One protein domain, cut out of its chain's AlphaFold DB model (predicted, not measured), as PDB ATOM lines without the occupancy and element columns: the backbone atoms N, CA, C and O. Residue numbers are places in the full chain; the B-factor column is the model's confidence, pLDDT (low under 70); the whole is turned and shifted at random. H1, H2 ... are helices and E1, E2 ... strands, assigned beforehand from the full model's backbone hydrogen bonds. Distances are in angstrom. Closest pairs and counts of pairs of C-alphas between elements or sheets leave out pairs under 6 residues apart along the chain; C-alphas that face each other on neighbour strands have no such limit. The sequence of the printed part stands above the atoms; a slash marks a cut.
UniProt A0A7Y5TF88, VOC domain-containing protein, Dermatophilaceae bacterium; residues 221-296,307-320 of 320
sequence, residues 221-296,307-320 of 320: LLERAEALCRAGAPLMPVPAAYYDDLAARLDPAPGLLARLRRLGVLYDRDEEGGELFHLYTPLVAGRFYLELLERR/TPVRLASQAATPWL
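What this domain is: This is residues 221 to 296 and 307 to 320 of the 320 residues of the protein "VOC domain-containing protein" of Dermatophilaceae bacterium (UniProt A0A7Y5TF88). A narrow sheet of three strands, E1 to E3, stands inside a curve of four helices, in the spatial order H1, H3, H2, H4. H1 covers part of one face, H2 is next to the E1 edge, and the two hairpin turns of the sheet lie at the ends of the long axis. The printed part has 90 residues, in the order H1 H2 H3 E1 E2 E3 H4; the sheet E1 - E2 - E3 is antiparallel and the class mixed, helices and strands. It is compact, with a radius of gyration of the C-alphas of 13.0 A and spans of 37 by 26 by 23 A.

How they stand to each other: H1, residues 221 to 230, touches H3, residues 254 to 263, at a steep tilt of 44 degrees, closest at the C-alphas of Ala 225 and Leu 263, 6.2 A. H2, residues 240 to 250, forms a helical hairpin with H3, closest at C-alphas Tyr 243 and Arg 261, 6.4 A. E1, residues 266 to 269, E2, residues 275 to 280, and E3, residues 289 to 296, form a meander, each strand the antiparallel neighbour of the one before. N 268 and O 276 are 2.9 A apart, and N 294 and O 277 are 2.8 A apart, both within hydrogen-bond range. H1 is on the sheet at a height of 9.8 A, only just over E2 and E3, with 3 C-alphas falling on each. H2, H3 and H4, residues 307 to 316, only graze the sheet. H4 is close but not clearly touching H2, the closest C-alphas, Tyr 242 and Val 309, being 7.3 A apart. In H1, H2, H3 and H4 every O i to N i+4 pair is within hydrogen-bond range.

Where its parts are: H1 begins at C-alpha 221 (129.997, 97.549, 99.369) and H4 ends at C-alpha 316 (111.717, 102.382, 114.478). H2 is 15.7 A long, E2 16.9 A and E3 22.7 A.

The domain as a whole: The C-alphas farthest apart, Glu 272 and Ala 285, are 37.8 A apart. Residues 297 to 306 are not printed; C-alphas 296 and 307 are 19.2 A apart across the cut. Of the links printed whole, none is long. No printed residue is under 70 in pLDDT.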
ATOM      1  N   LEU A 221     131.288  97.533  98.686       97.00
ATOM      2  CA  LEU A 221     129.997  97.549  99.369       97.00
ATOM      3  C   LEU A 221     128.936  98.323  98.585       97.00
ATOM      4  O   LEU A 221     127.769  97.958  98.643       97.00
ATOM      5  N   LEU A 222     129.297  99.390  97.869       97.25
ATOM      6  CA  LEU A 222     128.306 100.212  97.172       97.25
ATOM      7  C   LEU A 222     127.695  99.469  95.977       97.25
ATOM      8  O   LEU A 222     126.474  99.500  95.814       97.25
ATOM      9  N   GLU A 223     128.504  98.747  95.197       95.88
ATOM     10  CA  GLU A 223     127.998  97.844  94.152       95.88
ATOM     11  C   GLU A 223     127.151  96.719  94.758       95.88
ATOM     12  O   GLU A 223     126.066  96.380  94.265       95.88
ATOM     13  N   ARG A 224     127.599  96.159  95.888       94.88
ATOM     14  CA  ARG A 224     126.861  95.101  96.582       94.88
ATOM     15  C   ARG A 224     125.516  95.588  97.116       94.88
ATOM     16  O   ARG A 224     124.513  94.891  96.970       94.88
ATOM     17  N   ALA A 225     125.480  96.779  97.699       96.62
ATOM     18  CA  ALA A 225     124.269  97.418  98.187       96.62
ATOM     19  C   ALA A 225     123.294  97.685  97.033       96.62
ATOM     20  O   ALA A 225     122.106  97.409  97.170       96.62
ATOM     21  N   GLU A 226     123.780  98.113  95.862       96.19
ATOM     22  CA  GLU A 226     122.952  98.247  94.656       96.19
ATOM     23  C   GLU A 226     122.332  96.915  94.227       96.19
ATOM     24  O   GLU A 226     121.141  96.863  93.908       96.19
ATOM     25  N   ALA A 227     123.100  95.825  94.257       94.19
ATOM     26  CA  ALA A 227     122.577  94.492  93.975       94.19
ATOM     27  C   ALA A 227     121.521  94.044  95.000       94.19
ATOM     28  O   ALA A 227     120.463  93.556  94.602       94.19
ATOM     29  N   LEU A 228     121.771  94.265  96.293       94.94
ATOM     30  CA  LEU A 228     120.842  93.938  97.378       94.94
ATOM     31  C   LEU A 228     119.538  94.742  97.270       94.94
ATOM     32  O   LEU A 228     118.453  94.165  97.342       94.94
ATOM     33  N   CYS A 229     119.615  96.051  97.013       94.69
ATOM     34  CA  CYS A 229     118.437  96.890  96.792       94.69
ATOM     35  C   CYS A 229     117.622  96.420  95.580       94.69
ATOM     36  O   CYS A 229     116.403  96.296  95.679       94.69
ATOM     37  N   ARG A 230     118.274  96.105  94.447       93.75
ATOM     38  CA  ARG A 230     117.593  95.567  93.252       93.75
ATOM     39  C   ARG A 230     116.926  94.217  93.512       93.75
ATOM     40  O   ARG A 230     115.874  93.952  92.941       93.75
ATOM     41  N   ALA A 231     117.523  93.385  94.362       90.94
ATOM     42  CA  ALA A 231     116.971  92.096  94.768       90.94
ATOM     43  C   ALA A 231     115.849  92.210  95.822       90.94
ATOM     44  O   ALA A 231     115.246  91.201  96.180       90.94
ATOM     45  N   GLY A 232     115.557  93.415  96.328       92.81
ATOM     46  CA  GLY A 232     114.566  93.612  97.388       92.81
ATOM     47  C   GLY A 232     115.010  93.038  98.735       92.81
ATOM     48  O   GLY A 232     114.174  92.564  99.510       92.81
ATOM     49  N   ALA A 233     116.320  93.046  99.002       94.31
ATOM     50  CA  ALA A 233     116.879  92.620 100.275       94.31
ATOM     51  C   ALA A 233     116.295  93.446 101.439       94.31
ATOM     52  O   ALA A 233     116.132  94.664 101.309       94.31
ATOM     53  N   PRO A 234     116.003  92.819 102.592       93.25
ATOM     54  CA  PRO A 234     115.495  93.521 103.762       93.25
ATOM     55  C   PRO A 234     116.635  94.297 104.435       93.25
ATOM     56  O   PRO A 234     117.288  93.797 105.350       93.25
ATOM     57  N   LEU A 235     116.889  95.517 103.964       95.69
ATOM     58  CA  LEU A 235     117.872  96.432 104.544       95.69
ATOM     59  C   LEU A 235     117.203  97.397 105.527       95.69
ATOM     60  O   LEU A 235     116.058  97.812 105.345       95.69
ATOM     61  N   MET A 236     117.920  97.744 106.591       95.75
ATOM     62  CA  MET A 236     117.472  98.702 107.592       95.75
ATOM     63  C   MET A 236     117.440 100.112 106.979       95.75
ATOM     64  O   MET A 236     118.445 100.550 106.416       95.75
ATOM     65  N   PRO A 237     116.330 100.857 107.105       94.31
ATOM     66  CA  PRO A 237     116.253 102.214 106.588       94.31
ATOM     67  C   PRO A 237     117.138 103.172 107.396       94.31
ATOM     68  O   PRO A 237     117.218 103.104 108.626       94.31
ATOM     69  N   VAL A 238     117.755 104.122 106.692       96.69
ATOM     70  CA  VAL A 238     118.539 105.211 107.286       96.69
ATOM     71  C   VAL A 238     117.804 106.536 107.052       96.69
ATOM     72  O   VAL A 238     117.497 106.853 105.900       96.69
ATOM     73  N   PRO A 239     117.505 107.326 108.102       96.06
ATOM     74  CA  PRO A 239     116.812 108.605 107.958       96.06
ATOM     75  C   PRO A 239     117.561 109.584 107.045       96.06
ATOM     76  O   PRO A 239     118.780 109.700 107.128       96.06
ATOM     77  N   ALA A 240     116.841 110.361 106.231       96.12
ATOM     78  CA  ALA A 240     117.452 111.341 105.322       96.12
ATOM     79  C   ALA A 240     118.357 112.359 106.047       96.12
ATOM     80  O   ALA A 240     119.427 112.693 105.533       96.12
ATOM     81  N   ALA A 241     117.952 112.749 107.265       96.69
ATOM     82  CA  ALA A 241     118.674 113.667 108.144       96.69
ATOM     83  C   ALA A 241     120.085 113.181 108.515       96.69
ATOM     84  O   ALA A 241     120.964 114.003 108.745       96.69
ATOM     85  N   TYR A 242     120.332 111.864 108.521       98.06
ATOM     86  CA  TYR A 242     121.680 111.327 108.725       98.06
ATOM     87  C   TYR A 242     122.652 111.824 107.653       98.06
ATOM     88  O   TYR A 242     123.776 112.193 107.960       98.06
ATOM     89  N   TYR A 243     122.221 111.856 106.392       98.38
ATOM     90  CA  TYR A 243     123.081 112.275 105.287       98.38
ATOM     91  C   TYR A 243     123.273 113.795 105.248       98.38
ATOM     92  O   TYR A 243     124.294 114.256 104.747       98.38
ATOM     93  N   ASP A 244     122.316 114.559 105.780       97.44
ATOM     94  CA  ASP A 244     122.484 116.004 105.965       97.44
ATOM     95  C   ASP A 244     123.539 116.288 107.053       97.44
ATOM     96  O   ASP A 244     124.428 117.109 106.842       97.44
ATOM     97  N   ASP A 245     123.510 115.547 108.172       97.31
ATOM     98  CA  ASP A 245     124.568 115.583 109.197       97.31
ATOM     99  C   ASP A 245     125.921 115.115 108.644       97.31
ATOM    100  O   ASP A 245     126.948 115.761 108.853       97.31
ATOM    101  N   LEU A 246     125.927 114.019 107.880       97.75
ATOM    102  CA  LEU A 246     127.138 113.457 107.290       97.75
ATOM    103  C   LEU A 246     127.852 114.466 106.383       97.75
ATOM    104  O   LEU A 246     129.078 114.570 106.435       97.75
ATOM    105  N   ALA A 247     127.086 115.216 105.585       97.56
ATOM    106  CA  ALA A 247     127.604 116.291 104.747       97.56
ATOM    107  C   ALA A 247     128.295 117.374 105.583       97.56
ATOM    108  O   ALA A 247     129.396 117.795 105.250       97.56
ATOM    109  N   ALA A 248     127.687 117.777 106.701       96.56
ATOM    110  CA  ALA A 248     128.254 118.794 107.581       96.56
ATOM    111  C   ALA A 248     129.499 118.307 108.345       96.56
ATOM    112  O   ALA A 248     130.415 119.088 108.589       96.56
ATOM    113  N   ARG A 249     129.534 117.028 108.741       95.19
ATOM    114  CA  ARG A 249     130.580 116.472 109.609       95.19
ATOM    115  C   ARG A 249     131.813 115.981 108.854       95.19
ATOM    116  O   ARG A 249     132.922 116.150 109.353       95.19
ATOM    117  N   LEU A 250     131.628 115.338 107.700       96.38
ATOM    118  CA  LEU A 250     132.714 114.691 106.948       96.38
ATOM    119  C   LEU A 250     132.893 115.226 105.521       96.38
ATOM    120  O   LEU A 250     133.906 114.898 104.902       96.38
ATOM    121  N   ASP A 251     131.948 116.012 105.001       96.31
ATOM    122  CA  ASP A 251     131.975 116.574 103.640       96.31
ATOM    123  C   ASP A 251     132.408 115.560 102.547       96.31
ATOM    124  O   ASP A 251     133.382 115.778 101.819       96.31
ATOM    125  N   PRO A 252     131.759 114.378 102.450       96.06
ATOM    126  CA  PRO A 252     132.055 113.429 101.384       96.06
ATOM    127  C   PRO A 252     131.678 114.017 100.018       96.06
ATOM    128  O   PRO A 252     130.709 114.767  99.892       96.06
ATOM    129  N   ALA A 253     132.393 113.605  98.966       97.44
ATOM    130  CA  ALA A 253     132.140 114.079  97.605       97.44
ATOM    131  C   ALA A 253     130.641 113.968  97.231       97.44
ATOM    132  O   ALA A 253     130.034 112.923  97.493       97.44
ATOM    133  N   PRO A 254     130.029 114.967  96.560       97.44
ATOM    134  CA  PRO A 254     128.579 114.997  96.335       97.44
ATOM    135  C   PRO A 254     128.011 113.741  95.657       97.44
ATOM    136  O   PRO A 254     126.936 113.261  96.022       97.44
ATOM    137  N   GLY A 255     128.749 113.169  94.699       97.94
ATOM    138  CA  GLY A 255     128.366 111.920  94.033       97.94
ATOM    139  C   GLY A 255     128.371 110.710  94.972       97.94
ATOM    140  O   GLY A 255     127.474 109.868  94.896       97.94
ATOM    141  N   LEU A 256     129.331 110.654  95.899       98.12
ATOM    142  CA  LEU A 256     129.389 109.623  96.930       98.12
ATOM    143  C   LEU A 256     128.233 109.784  97.919       98.12
ATOM    144  O   LEU A 256     127.505 108.823  98.147       98.12
ATOM    145  N   LEU A 257     128.005 110.993  98.439       98.56
ATOM    146  CA  LEU A 257     126.907 111.272  99.370       98.56
ATOM    147  C   LEU A 257     125.542 110.876  98.790       98.56
ATOM    148  O   LEU A 257     124.736 110.230  99.461       98.56
ATOM    149  N   ALA A 258     125.295 111.212  97.521       98.19
ATOM    150  CA  ALA A 258     124.072 110.831  96.824       98.19
ATOM    151  C   ALA A 258     123.928 109.304  96.688       98.19
ATOM    152  O   ALA A 258     122.821 108.774  96.824       98.19
ATOM    153  N   ARG A 259     125.036 108.588  96.444       98.06
ATOM    154  CA  ARG A 259     125.058 107.120  96.379       98.06
ATOM    155  C   ARG A 259     124.785 106.497  97.750       98.06
ATOM    156  O   ARG A 259     123.900 105.653  97.839       98.06
ATOM    157  N   LEU A 260     125.443 106.970  98.809       98.44
ATOM    158  CA  LEU A 260     125.197 106.537 100.191       98.44
ATOM    159  C   LEU A 260     123.718 106.696 100.567       98.44
ATOM    160  O   LEU A 260     123.074 105.731 100.979       98.44
ATOM    161  N   ARG A 261     123.152 107.887 100.310       98.12
ATOM    162  CA  ARG A 261     121.743 108.210 100.578       98.12
ATOM    163  C   ARG A 261     120.775 107.286  99.855       98.12
ATOM    164  O   ARG A 261     119.825 106.806 100.467       98.12
ATOM    165  N   ARG A 262     121.004 107.041  98.564       97.31
ATOM    166  CA  ARG A 262     120.153 106.163  97.752       97.31
ATOM    167  C   ARG A 262     120.158 104.721  98.265       97.31
ATOM    168  O   ARG A 262     119.135 104.054  98.173       97.31
ATOM    169  N   LEU A 263     121.301 104.251  98.761       97.56
ATOM    170  CA  LEU A 263     121.520 102.848  99.116       97.56
ATOM    171  C   LEU A 263     121.303 102.536 100.596       97.56
ATOM    172  O   LEU A 263     121.361 101.372 100.976       97.56
ATOM    173  N   GLY A 264     121.054 103.543 101.437       97.19
ATOM    174  CA  GLY A 264     120.923 103.309 102.874       97.19
ATOM    175  C   GLY A 264     122.257 102.953 103.543       97.19
ATOM    176  O   GLY A 264     122.255 102.256 104.553       97.19
ATOM    177  N   VAL A 265     123.388 103.375 102.968       98.50
ATOM    178  CA  VAL A 265     124.727 103.025 103.462       98.50
ATOM    179  C   VAL A 265     125.209 104.089 104.439       98.50
ATOM    180  O   VAL A 265     125.292 105.272 104.107       98.50
ATOM    181  N   LEU A 266     125.557 103.650 105.645       98.62
ATOM    182  CA  LEU A 266     126.219 104.467 106.651       98.62
ATOM    183  C   LEU A 266     127.720 104.566 106.315       98.62
ATOM    184  O   LEU A 266     128.306 103.649 105.733       98.62
ATOM    185  N   TYR A 267     128.337 105.689 106.668       98.62
ATOM    186  CA  TYR A 267     129.728 106.005 106.351       98.62
ATOM    187  C   TYR A 267     130.449 106.585 107.566       98.62
ATOM    188  O   TYR A 267     129.864 107.332 108.356       98.62
ATOM    189  N   ASP A 268     131.715 106.229 107.726       97.88
ATOM    190  CA  ASP A 268     132.613 106.824 108.708       97.88
ATOM    191  C   ASP A 268     134.007 106.997 108.101       97.88
ATOM    192  O   ASP A 268     134.394 106.249 107.203       97.88
ATOM    193  N   ARG A 269     134.759 107.978 108.597       97.44
ATOM    194  CA  ARG A 269     136.147 108.210 108.195       97.44
ATOM    195  C   ARG A 269     136.966 108.563 109.424       97.44
ATOM    196  O   ARG A 269     136.575 109.460 110.171       97.44
ATOM    197  N   ASP A 270     138.061 107.845 109.638       95.31
ATOM    198  CA  ASP A 270     138.957 108.102 110.763       95.31
ATOM    199  C   ASP A 270     139.969 109.220 110.458       95.31
ATOM    200  O   ASP A 270     140.030 109.766 109.353       95.31
ATOM    201  N   GLU A 271     140.741 109.595 111.477       93.81
ATOM    202  CA  GLU A 271     141.734 110.673 111.406       93.81
ATOM    203  C   GLU A 271     142.900 110.353 110.456       93.81
ATOM    204  O   GLU A 271     143.532 111.268 109.932       93.81
ATOM    205  N   GLU A 272     143.165 109.068 110.199       95.56
ATOM    206  CA  GLU A 272     144.205 108.599 109.274       95.56
ATOM    207  C   GLU A 272     143.707 108.566 107.816       95.56
ATOM    208  O   GLU A 272     144.479 108.297 106.894       95.56
ATOM    209  N   GLY A 273     142.428 108.888 107.585       95.12
ATOM    210  CA  GLY A 273     141.792 108.875 106.270       95.12
ATOM    211  C   GLY A 273     141.262 107.501 105.854       95.12
ATOM    212  O   GLY A 273     140.803 107.350 104.721       95.12
ATOM    213  N   GLY A 274     141.291 106.514 106.752       97.81
ATOM    214  CA  GLY A 274     140.612 105.243 106.562       97.81
ATOM    215  C   GLY A 274     139.102 105.451 106.510       97.81
ATOM    216  O   GLY A 274     138.549 106.268 107.242       97.81
ATOM    217  N   GLU A 275     138.416 104.692 105.662       98.19
ATOM    218  CA  GLU A 275     136.969 104.789 105.473       98.19
ATOM    219  C   GLU A 275     136.265 103.486 105.859       98.19
ATOM    220  O   GLU A 275     136.756 102.386 105.590       98.19
ATOM    221  N   LEU A 276     135.075 103.615 106.436       98.56
ATOM    222  CA  LEU A 276     134.139 102.522 106.659       98.56
ATOM    223  C   LEU A 276     132.855 102.800 105.900       98.56
ATOM    224  O   LEU A 276     132.197 103.816 106.117       98.56
ATOM    225  N   PHE A 277     132.460 101.838 105.083       98.69
ATOM    226  CA  PHE A 277     131.124 101.752 104.523       98.69
ATOM    227  C   PHE A 277     130.430 100.592 105.217       98.69
ATOM    228  O   PHE A 277     131.027  99.524 105.348       98.69
ATOM    229  N   HIS A 278     129.192 100.769 105.665       98.44
ATOM    230  CA  HIS A 278     128.432  99.657 106.231       98.44
ATOM    231  C   HIS A 278     126.922  99.840 106.125       98.44
ATOM    232  O   HIS A 278     126.398 100.954 106.115       98.44
ATOM    233  N   LEU A 279     126.214  98.720 106.046       97.62
ATOM    234  CA  LEU A 279     124.759  98.649 106.049       97.62
ATOM    235  C   LEU A 279     124.298  97.521 106.965       97.62
ATOM    236  O   LEU A 279     125.055  96.605 107.281       97.62
ATOM    237  N   TYR A 280     123.038  97.587 107.378       98.12
ATOM    238  CA  TYR A 280     122.475  96.666 108.357       98.12
ATOM    239  C   TYR A 280     121.181  96.066 107.839       98.12
ATOM    240  O   TYR A 280     120.440  96.711 107.099       98.12
ATOM    241  N   THR A 281     120.866  94.857 108.281       97.31
ATOM    242  CA  THR A 281     119.510  94.314 108.181       97.31
ATOM    243  C   THR A 281     118.664  94.799 109.364       97.31
ATOM    244  O   THR A 281     119.212  95.177 110.406       97.31
ATOM    245  N   PRO A 282     117.324  94.737 109.278       95.44
ATOM    246  CA  PRO A 282     116.474  94.755 110.461       95.44
ATOM    247  C   PRO A 282     116.850  93.634 111.438       95.44
ATOM    248  O   PRO A 282     117.536  92.667 111.082       95.44
ATOM    249  N   LEU A 283     116.367  93.752 112.675       93.31
ATOM    250  CA  LEU A 283     116.487  92.679 113.657       93.31
ATOM    251  C   LEU A 283     115.737  91.436 113.169       93.31
ATOM    252  O   LEU A 283     114.560  91.506 112.832       93.31
ATOM    253  N   VAL A 284     116.392  90.285 113.219       91.62
ATOM    254  CA  VAL A 284     115.790  88.969 113.035       91.62
ATOM    255  C   VAL A 284     115.263  88.501 114.381       91.62
ATOM    256  O   VAL A 284     116.006  88.418 115.367       91.62
ATOM    257  N   ALA A 285     113.957  88.249 114.442       88.00
ATOM    258  CA  ALA A 285     113.252  87.779 115.625       88.00
ATOM    259  C   ALA A 285     113.482  88.628 116.896       88.00
ATOM    260  O   ALA A 285     113.379  88.129 118.020       88.00
ATOM    261  N   GLY A 286     113.810  89.913 116.727       88.81
ATOM    262  CA  GLY A 286     114.143  90.838 117.813       88.81
ATOM    263  C   GLY A 286     115.421  90.484 118.587       88.81
ATOM    264  O   GLY A 286     115.534  90.884 119.744       88.81
ATOM    265  N   ARG A 287     116.343  89.702 118.005       89.75
ATOM    266  CA  ARG A 287     117.524  89.163 118.708       89.75
ATOM    267  C   ARG A 287     118.853  89.576 118.102       89.75
ATOM    268  O   ARG A 287     119.711  90.075 118.824       89.75
ATOM    269  N   PHE A 288     119.025  89.357 116.802       93.81
ATOM    270  CA  PHE A 288     120.278  89.636 116.110       93.81
ATOM    271  C   PHE A 288     120.029  90.339 114.782       93.81
ATOM    272  O   PHE A 288     118.924  90.296 114.256       93.81
ATOM    273  N   TYR A 289     121.047  90.989 114.241       96.25
ATOM    274  CA  TYR A 289     121.030  91.577 112.905       96.25
ATOM    275  C   TYR A 289     122.338  91.254 112.188       96.25
ATOM    276  O   TYR A 289     123.334  90.894 112.824       96.25
ATOM    277  N   LEU A 290     122.323  91.375 110.863       97.62
ATOM    278  CA  LEU A 290     123.532  91.280 110.060       97.62
ATOM    279  C   LEU A 290     124.016  92.683 109.708       97.62
ATOM    280  O   LEU A 290     123.216  93.590 109.469       97.62
ATOM    281  N   GLU A 291     125.329  92.842 109.673       98.25
ATOM    282  CA  GLU A 291     126.008  93.992 109.094       98.25
ATOM    283  C   GLU A 291     126.838  93.505 107.910       98.25
ATOM    284  O   GLU A 291     127.498  92.469 107.989       98.25
ATOM    285  N   LEU A 292     126.806  94.261 106.820       98.00
ATOM    286  CA  LEU A 292     127.737  94.098 105.716       98.00
ATOM    287  C   LEU A 292     128.579  95.362 105.633       98.00
ATOM    288  O   LEU A 292     128.019  96.462 105.589       98.00
ATOM    289  N   LEU A 293     129.900  95.210 105.641       98.25
ATOM    290  CA  LEU A 293     130.819  96.335 105.724       98.25
ATOM    291  C   LEU A 293     132.020  96.194 104.801       98.25
ATOM    292  O   LEU A 293     132.460  95.098 104.468       98.25
ATOM    293  N   GLU A 294     132.600  97.335 104.460       98.06
ATOM    294  CA  GLU A 294     133.868  97.436 103.758       98.06
ATOM    295  C   GLU A 294     134.750  98.467 104.461       98.06
ATOM    296  O   GLU A 294     134.350  99.613 104.680       98.06
ATOM    297  N   ARG A 295     135.969  98.046 104.801       97.44
ATOM    298  CA  ARG A 295     137.020  98.904 105.358       97.44
ATOM    299  C   ARG A 295     137.982  99.271 104.238       97.44
ATOM    300  O   ARG A 295     138.527  98.381 103.589       97.44
ATOM    301  N   ARG A 296     138.232 100.563 104.036       97.25
ATOM    302  CA  ARG A 296     139.203 101.082 103.061       97.25
ATOM    303  C   ARG A 296     140.249 101.942 103.751       97.25
ATOM    304  O   ARG A 296     140.051 102.398 104.873       97.25
ATOM    305  N   THR A 307     126.528 104.556 115.551       96.06
ATOM    306  CA  THR A 307     125.759 103.757 116.520       96.06
ATOM    307  C   THR A 307     124.424 104.406 116.913       96.06
ATOM    308  O   THR A 307     123.417 103.701 116.859       96.06
ATOM    309  N   PRO A 308     124.337 105.710 117.244       95.31
ATOM    310  CA  PRO A 308     123.058 106.329 117.602       95.31
ATOM    311  C   PRO A 308     121.995 106.229 116.498       95.31
ATOM    312  O   PRO A 308     120.849 105.882 116.785       95.31
ATOM    313  N   VAL A 309     122.372 106.459 115.232       95.94
ATOM    314  CA  VAL A 309     121.435 106.327 114.102       95.94
ATOM    315  C   VAL A 309     121.005 104.875 113.903       95.94
ATOM    316  O   VAL A 309     119.817 104.624 113.717       95.94
ATOM    317  N   ARG A 310     121.922 103.905 114.040       95.94
ATOM    318  CA  ARG A 310     121.575 102.478 113.995       95.94
ATOM    319  C   ARG A 310     120.557 102.115 115.073       95.94
ATOM    320  O   ARG A 310     119.559 101.479 114.753       95.94
ATOM    321  N   LEU A 311     120.780 102.514 116.328       94.38
ATOM    322  CA  LEU A 311     119.868 102.201 117.437       94.38
ATOM    323  C   LEU A 311     118.481 102.825 117.224       94.38
ATOM    324  O   LEU A 311     117.466 102.156 117.419       94.38
ATOM    325  N   ALA A 312     118.426 104.077 116.762       93.50
ATOM    326  CA  ALA A 312     117.169 104.745 116.433       93.50
ATOM    327  C   ALA A 312     116.426 104.043 115.281       93.50
ATOM    328  O   ALA A 312     115.231 103.764 115.399       93.50
ATOM    329  N   SER A 313     117.130 103.693 114.198       94.19
ATOM    330  CA  SER A 313     116.557 102.943 113.075       94.19
ATOM    331  C   SER A 313     116.064 101.560 113.497       94.19
ATOM    332  O   SER A 313     114.977 101.154 113.089       94.19
ATOM    333  N   GLN A 314     116.810 100.844 114.344       92.50
ATOM    334  CA  GLN A 314     116.403  99.539 114.872       92.50
ATOM    335  C   GLN A 314     115.137  99.637 115.726       92.50
ATOM    336  O   GLN A 314     114.258  98.793 115.599       92.50
ATOM    337  N   ALA A 315     115.010 100.674 116.557       90.25
ATOM    338  CA  ALA A 315     113.808 100.893 117.359       90.25
ATOM    339  C   ALA A 315     112.580 101.263 116.507       90.25
ATOM    340  O   ALA A 315     111.458 100.904 116.859       90.25
ATOM    341  N   ALA A 316     112.784 101.964 115.388       90.69
ATOM    342  CA  ALA A 316     111.717 102.382 114.478       90.69
ATOM    343  C   ALA A 316     111.323 101.312 113.441       90.69
ATOM    344  O   ALA A 316     110.292 101.450 112.782       90.69
ATOM    345  N   THR A 317     112.127 100.257 113.276       89.50
ATOM    346  CA  THR A 317     111.923  99.223 112.254       89.50
ATOM    347  C   THR A 317     111.379  97.944 112.894       89.50
ATOM    348  O   THR A 317     112.016  97.401 113.798       89.50
ATOM    349  N   PRO A 318     110.235  97.408 112.432       88.75
ATOM    350  CA  PRO A 318     109.765  96.099 112.871       88.75
ATOM    351  C   PRO A 318     110.819  95.013 112.627       88.75
ATOM    352  O   PRO A 318     111.474  94.990 111.585       88.75
ATOM    353  N   TRP A 319     110.974  94.104 113.586       86.38
ATOM    354  CA  TRP A 319     111.805  92.918 113.399       86.38
ATOM    355  C   TRP A 319     111.118  91.912 112.460       86.38
ATOM    356  O   TRP A 319     109.889  91.884 112.367       86.38
ATOM    357  N   LEU A 320     111.929  91.089 111.790       81.31
ATOM    358  CA  LEU A 320     111.504  89.967 110.944       81.31
ATOM    359  C   LEU A 320     110.997  88.776 111.768       81.31
ATOM    360  O   LEU A 320     111.737  88.364 112.697       81.31
TER     361      LEU A 320